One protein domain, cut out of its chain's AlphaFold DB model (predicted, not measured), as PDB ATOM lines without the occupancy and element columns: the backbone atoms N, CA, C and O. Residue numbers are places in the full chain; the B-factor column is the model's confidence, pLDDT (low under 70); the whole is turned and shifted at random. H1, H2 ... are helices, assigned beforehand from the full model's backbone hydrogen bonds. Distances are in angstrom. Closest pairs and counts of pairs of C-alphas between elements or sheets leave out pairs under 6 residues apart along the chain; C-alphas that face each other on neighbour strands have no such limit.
ATOM      1  N   VAL A  11      50.854   8.495 -24.998       91.12
ATOM      2  CA  VAL A  11      51.221   9.663 -25.813       91.12
ATOM      3  C   VAL A  11      50.867  10.969 -25.098       91.12
ATOM      4  O   VAL A  11      51.696  11.873 -25.035       91.12
ATOM      5  N   GLU A  12      49.686  11.061 -24.486       90.94
ATOM      6  CA  GLU A  12      49.294  12.240 -23.699       90.94
ATOM      7  C   GLU A  12      50.185  12.448 -22.471       90.94
ATOM      8  O   GLU A  12      50.448  13.582 -22.075       90.94
ATOM      9  N   LEU A  13      50.658  11.360 -21.860       90.56
ATOM     10  CA  LEU A  13      51.628  11.433 -20.771       90.56
ATOM     11  C   LEU A  13      52.991  11.923 -21.262       90.56
ATOM     12  O   LEU A  13      53.605  12.746 -20.584       90.56
ATOM     13  N   LEU A  14      53.441  11.470 -22.438       91.12
ATOM     14  CA  LEU A  14      54.672  11.962 -23.063       91.12
ATOM     15  C   LEU A  14      54.610  13.462 -23.362       91.12
ATOM     16  O   LEU A  14      55.596  14.159 -23.148       91.12
ATOM     17  N   ASP A  15      53.455  13.969 -23.786       87.69
ATOM     18  CA  ASP A  15      53.272  15.389 -24.115       87.69
ATOM     19  C   ASP A  15      53.291  16.312 -22.889       87.69
ATOM     20  O   ASP A  15      53.464  17.523 -23.021       87.69
ATOM     21  N   ARG A  16      53.141  15.751 -21.684       91.94
ATOM     22  CA  ARG A  16      53.269  16.482 -20.413       91.94
ATOM     23  C   ARG A  16      54.700  16.506 -19.878       91.94
ATOM     24  O   ARG A  16      54.951  17.200 -18.893       91.94
ATOM     25  N   LEU A  17      55.617  15.736 -20.465       88.75
ATOM     26  CA  LEU A  17      57.019  15.720 -20.055       88.75
ATOM     27  C   LEU A  17      57.778  16.897 -20.667       88.75
ATOM     28  O   LEU A  17      57.544  17.292 -21.807       88.75
ATOM     29  N   ASP A  18      58.739  17.424 -19.913       89.62
ATOM     30  CA  ASP A  18      59.711  18.361 -20.462       89.62
ATOM     31  C   ASP A  18      60.734  17.595 -21.312       89.62
ATOM     32  O   ASP A  18      61.634  16.932 -20.795       89.62
ATOM     33  N   LEU A  19      60.557  17.669 -22.632       90.56
ATOM     34  CA  LEU A  19      61.426  17.045 -23.634       90.56
ATOM     35  C   LEU A  19      62.334  18.071 -24.329       90.56
ATOM     36  O   LEU A  19      62.879  17.787 -25.392       90.56
ATOM     37  N   SER A  20      62.515  19.261 -23.743       90.25
ATOM     38  CA  SER A  20      63.321  20.349 -24.327       90.25
ATOM     39  C   SER A  20      64.787  19.980 -24.582       90.25
ATOM     40  O   SER A  20      65.449  20.606 -25.409       90.25
ATOM     41  N   SER A  21      65.298  18.955 -23.896       92.31
ATOM     42  CA  SER A  21      66.657  18.431 -24.051       92.31
ATOM     43  C   SER A  21      66.803  17.356 -25.137       92.31
ATOM     44  O   SER A  21      67.928  16.956 -25.435       92.31
ATOM     45  N   MET A  22      65.699  16.885 -25.729       91.75
ATOM     46  CA  MET A  22      65.691  15.831 -26.748       91.75
ATOM     47  C   MET A  22      65.536  16.411 -28.153       91.75
ATOM     48  O   MET A  22      64.897  17.440 -28.364       91.75
ATOM     49  N   SER A  23      66.100  15.724 -29.145       95.00
ATOM     50  CA  SER A  23      65.880  16.087 -30.545       95.00
ATOM     51  C   SER A  23      64.446  15.773 -30.982       95.00
ATOM     52  O   SER A  23      63.827  14.814 -30.519       95.00
ATOM     53  N   GLU A  24      63.927  16.533 -31.945       92.56
ATOM     54  CA  GLU A  24      62.585  16.312 -32.500       92.56
ATOM     55  C   GLU A  24      62.398  14.868 -33.009       92.56
ATOM     56  O   GLU A  24      61.380  14.227 -32.747       92.56
ATOM     57  N   THR A  25      63.426  14.302 -33.646       95.44
ATOM     58  CA  THR A  25      63.434  12.909 -34.118       95.44
ATOM     59  C   THR A  25      63.296  11.897 -32.978       95.44
ATOM     60  O   THR A  25      62.645  10.861 -33.132       95.44
ATOM     61  N   GLU A  26      63.910  12.162 -31.823       93.88
ATOM     62  CA  GLU A  26      63.770  11.316 -30.637       93.88
ATOM     63  C   GLU A  26      62.360  11.383 -30.061       93.88
ATOM     64  O   GLU A  26      61.788  10.335 -29.759       93.88
ATOM     65  N   VAL A  27      61.778  12.582 -29.991       93.25
ATOM     66  CA  VAL A  27      60.399  12.785 -29.528       93.25
ATOM     67  C   VAL A  27      59.408  12.047 -30.431       93.25
ATOM     68  O   VAL A  27      58.555  11.306 -29.940       93.25
ATOM     69  N   ILE A  28      59.551  12.162 -31.756       93.25
ATOM     70  CA  ILE A  28      58.698  11.454 -32.727       93.25
ATOM     71  C   ILE A  28      58.806   9.936 -32.547       93.25
ATOM     72  O   ILE A  28      57.790   9.238 -32.490       93.25
ATOM     73  N   ARG A  29      60.030   9.412 -32.418       95.25
ATOM     74  CA  ARG A  29      60.265   7.979 -32.200       95.25
ATOM     75  C   ARG A  29      59.660   7.494 -30.884       95.25
ATOM     76  O   ARG A  29      59.056   6.426 -30.865       95.25
ATOM     77  N   MET A  30      59.783   8.267 -29.807       94.31
ATOM     78  CA  MET A  30      59.173   7.931 -28.519       94.31
ATOM     79  C   MET A  30      57.649   7.902 -28.593       94.31
ATOM     80  O   MET A  30      57.044   6.959 -28.090       94.31
ATOM     81  N   ARG A  31      57.026   8.880 -29.260       93.69
ATOM     82  CA  ARG A  31      55.571   8.887 -29.477       93.69
ATOM     83  C   ARG A  31      55.110   7.659 -30.262       93.69
ATOM     84  O   ARG A  31      54.123   7.031 -29.888       93.69
ATOM     85  N   ALA A  32      55.843   7.286 -31.312       93.81
ATOM     86  CA  ALA A  32      55.541   6.096 -32.101       93.81
ATOM     87  C   ALA A  32      55.655   4.804 -31.272       93.81
ATOM     88  O   ALA A  32      54.778   3.941 -31.351       93.81
ATOM     89  N   GLU A  33      56.700   4.677 -30.449       94.88
ATOM     90  CA  GLU A  33      56.873   3.504 -29.587       94.88
ATOM     91  C   GLU A  33      55.811   3.447 -28.480       94.88
ATOM     92  O   GLU A  33      55.269   2.377 -28.215       94.88
ATOM     93  N   ALA A  34      55.445   4.586 -27.883       93.88
ATOM     94  CA  ALA A  34      54.383   4.663 -26.883       93.88
ATOM     95  C   ALA A  34      53.029   4.207 -27.443       93.88
ATOM     96  O   ALA A  34      52.386   3.336 -26.855       93.88
ATOM     97  N   ALA A  35      52.639   4.715 -28.616       93.81
ATOM     98  CA  ALA A  35      51.407   4.299 -29.287       93.81
ATOM     99  C   ALA A  35      51.410   2.793 -29.616       93.81
ATOM    100  O   ALA A  35      50.406   2.097 -29.457       93.81
ATOM    101  N   ARG A  36      52.561   2.259 -30.044       95.31
ATOM    102  CA  ARG A  36      52.720   0.829 -30.325       95.31
ATOM    103  C   ARG A  36      52.612  -0.021 -29.058       95.31
ATOM    104  O   ARG A  36      51.956  -1.064 -29.087       95.31
ATOM    105  N   ALA A  37      53.242   0.402 -27.965       93.31
ATOM    106  CA  ALA A  37      53.187  -0.295 -26.685       93.31
ATOM    107  C   ALA A  37      51.751  -0.357 -26.146       93.31
ATOM    108  O   ALA A  37      51.302  -1.419 -25.710       93.31
ATOM    109  N   GLU A  38      51.011   0.746 -26.251       93.19
ATOM    110  CA  GLU A  38      49.609   0.830 -25.841       93.19
ATOM    111  C   GLU A  38      48.735  -0.139 -26.646       93.19
ATOM    112  O   GLU A  38      48.055  -0.988 -26.062       93.19
ATOM    113  N   TYR A  39      48.870  -0.142 -27.976       95.06
ATOM    114  CA  TYR A  39      48.178  -1.098 -28.844       95.06
ATOM    115  C   TYR A  39      48.476  -2.563 -28.478       95.06
ATOM    116  O   TYR A  39      47.561  -3.387 -28.381       95.06
ATOM    117  N   ILE A  40      49.750  -2.909 -28.257       95.25
ATOM    118  CA  ILE A  40      50.147  -4.269 -27.865       95.25
ATOM    119  C   ILE A  40      49.519  -4.638 -26.518       95.25
ATOM    120  O   ILE A  40      48.999  -5.745 -26.367       95.25
ATOM    121  N   SER A  41      49.532  -3.718 -25.552       93.94
ATOM    122  CA  SER A  41      48.961  -3.951 -24.226       93.94
ATOM    123  C   SER A  41      47.456  -4.238 -24.294       93.94
ATOM    124  O   SER A  41      46.986  -5.212 -23.700       93.94
ATOM    125  N   GLU A  42      46.710  -3.485 -25.108       93.38
ATOM    126  CA  GLU A  42      45.288  -3.725 -25.333       93.38
ATOM    127  C   GLU A  42      45.030  -5.067 -26.018       93.38
ATOM    128  O   GLU A  42      44.105  -5.795 -25.648       93.38
ATOM    129  N   ALA A  43      45.830  -5.402 -27.034       95.12
ATOM    130  CA  ALA A  43      45.703  -6.659 -27.757       95.12
ATOM    131  C   ALA A  43      45.925  -7.858 -26.823       95.12
ATOM    132  O   ALA A  43      45.145  -8.814 -26.848       95.12
ATOM    133  N   LEU A  44      46.934  -7.780 -25.951       95.75
ATOM    134  CA  LEU A  44      47.197  -8.791 -24.928       95.75
ATOM    135  C   LEU A  44      46.057  -8.877 -23.912       95.75
ATOM    136  O   LEU A  44      45.604  -9.978 -23.603       95.75
ATOM    137  N   HIS A  45      45.534  -7.743 -23.440       94.50
ATOM    138  CA  HIS A  45      44.404  -7.736 -22.511       94.50
ATOM    139  C   HIS A  45      43.158  -8.395 -23.125       94.50
ATOM    140  O   HIS A  45      42.524  -9.248 -22.499       94.50
ATOM    141  N   LYS A  46      42.848  -8.079 -24.391       94.19
ATOM    142  CA  LYS A  46      41.756  -8.703 -25.160       94.19
ATOM    143  C   LYS A  46      41.987 -10.205 -25.342       94.19
ATOM    144  O   LYS A  46      41.052 -10.992 -25.176       94.19
ATOM    145  N   LEU A  47      43.216 -10.620 -25.658       95.44
ATOM    146  CA  LEU A  47      43.576 -12.032 -25.801       95.44
ATOM    147  C   LEU A  47      43.386 -12.791 -24.484       95.44
ATOM    148  O   LEU A  47      42.689 -13.804 -24.462       95.44
ATOM    149  N   PHE A  48      43.934 -12.285 -23.377       94.38
ATOM    150  CA  PHE A  48      43.774 -12.908 -22.063       94.38
ATOM    151  C   PHE A  48      42.314 -12.933 -21.607       94.38
ATOM    152  O   PHE A  48      41.874 -13.933 -21.038       94.38
ATOM    153  N   GLY A  49      41.533 -11.898 -21.926       93.56
ATOM    154  CA  GLY A  49      40.086 -11.889 -21.712       93.56
ATOM    155  C   GLY A  49      39.378 -13.037 -22.439       93.56
ATOM    156  O   GLY A  49      38.590 -13.763 -21.828       93.56
ATOM    157  N   LYS A  50      39.710 -13.272 -23.715       93.31
ATOM    158  CA  LYS A  50      39.163 -14.393 -24.500       93.31
ATOM    159  C   LYS A  50      39.591 -15.753 -23.954       93.31
ATOM    160  O   LYS A  50      38.751 -16.639 -23.817       93.31
ATOM    161  N   VAL A  51      40.866 -15.911 -23.602       91.94
ATOM    162  CA  VAL A  51      41.388 -17.149 -23.001       91.94
ATOM    163  C   VAL A  51      40.652 -17.454 -21.695       91.94
ATOM    164  O   VAL A  51      40.130 -18.553 -21.526       91.94
ATOM    165  N   LYS A  52      40.511 -16.464 -20.805       91.56
ATOM    166  CA  LYS A  52      39.736 -16.596 -19.564       91.56
ATOM    167  C   LYS A  52      38.289 -17.008 -19.843       91.56
ATOM    168  O   LYS A  52      37.788 -17.926 -19.199       91.56
ATOM    169  N   SER A  53      37.636 -16.370 -20.816       88.56
ATOM    170  CA  SER A  53      36.263 -16.704 -21.211       88.56
ATOM    171  C   SER A  53      36.130 -18.153 -21.682       88.56
ATOM    172  O   SER A  53      35.157 -18.810 -21.319       88.56
ATOM    173  N   LEU A  54      37.095 -18.666 -22.452       87.69
ATOM    174  CA  LEU A  54      37.087 -20.048 -22.930       87.69
ATOM    175  C   LEU A  54      37.144 -21.043 -21.762       87.69
ATOM    176  O   LEU A  54      36.316 -21.946 -21.676       87.69
ATOM    177  N   PHE A  55      38.062 -20.837 -20.813       85.06
ATOM    178  CA  PHE A  55      38.176 -21.704 -19.634       85.06
ATOM    179  C   PHE A  55      36.955 -21.619 -18.704       85.06
ATOM    180  O   PHE A  55      36.550 -22.628 -18.126       85.06
ATOM    181  N   CYS A  56      36.336 -20.442 -18.565       79.44
ATOM    182  CA  CYS A  56      35.078 -20.295 -17.831       79.44
ATOM    183  C   CYS A  56      33.908 -21.005 -18.535       79.44
ATOM    184  O   CYS A  56      33.115 -21.674 -17.872       79.44
ATOM    185  N   ALA A  57      33.825 -20.929 -19.866       70.31
ATOM    186  CA  ALA A  57      32.801 -21.627 -20.641       70.31
ATOM    187  C   ALA A  57      32.921 -23.155 -20.502       70.31
ATOM    188  O   ALA A  57      31.916 -23.821 -20.263       70.31
ATOM    189  N   CYS A  58      34.142 -23.703 -20.531       58.59
ATOM    190  CA  CYS A  58      34.380 -25.139 -20.345       58.59
ATOM    191  C   CYS A  58      33.926 -25.665 -18.973       58.59
ATOM    192  O   CYS A  58      33.412 -26.774 -18.894       58.59
ATOM    193  N   LYS A  59      34.043 -24.879 -17.892       56.31
ATOM    194  CA  LYS A  59      33.498 -25.280 -16.578       56.31
ATOM    195  C   LYS A  59      31.972 -25.386 -16.587       56.31
ATOM    196  O   LYS A  59      31.406 -26.181 -15.844       56.31
ATOM    197  N   THR A  60      31.301 -24.605 -17.427       51.69
ATOM    198  CA  THR A  60      29.835 -24.567 -17.471       51.69
ATOM    199  C   THR A  60      29.273 -25.780 -18.217       51.69
ATOM    200  O   THR A  60      28.287 -26.356 -17.776       51.69
TER     201      THR A  60
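Overview. This is residues 11 to 60 of the 70 residues of an uncharacterized protein of Marinobacterium aestuarii (UniProt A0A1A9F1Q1). One long helix, H2, makes nearly the whole length of a rod, and near its beginning the chain folds back so that the short helix H1 sits beside it. Residues 39 to 60 of H2 stick out as a long bare arm. The printed part has 50 residues with two named helices, H1 then H2, and no named strand; the class is all helix. It is extended, with a radius of gyration of the C-alphas of 17.7 A and spans of 57 by 17 by 10 A.

Along the chain. H2, residues 24 to 60, measures 54.5 A from C-alpha 24 at (62.585, 16.312, -32.500) to C-alpha 60 at (29.835, -24.567, -17.471). H1, residues 11 to 15, measures 6.3 A and begins at C-alpha 11, (51.221, 9.663, -25.813).

Arrangement. H2 touches H1 with residues 31 to 35 alone; the closest C-alphas are those of Arg 31 and Val 11, 5.7 A apart. In H1 and H2 every O i to N i+4 pair is within hydrogen-bond range.

Size, cuts and confidence. The two C-alphas farthest apart, those of Ser 21 and Thr 60, are 57.0 A apart. The printed part has no cut, and the link from H1 to H2, 8 residues, is short. Residues 20 to 26, of which 24 to 26 belong to H2, stand free. The mean pLDDT of the printed part is 89.7, and residues 58 to 60 are under 70.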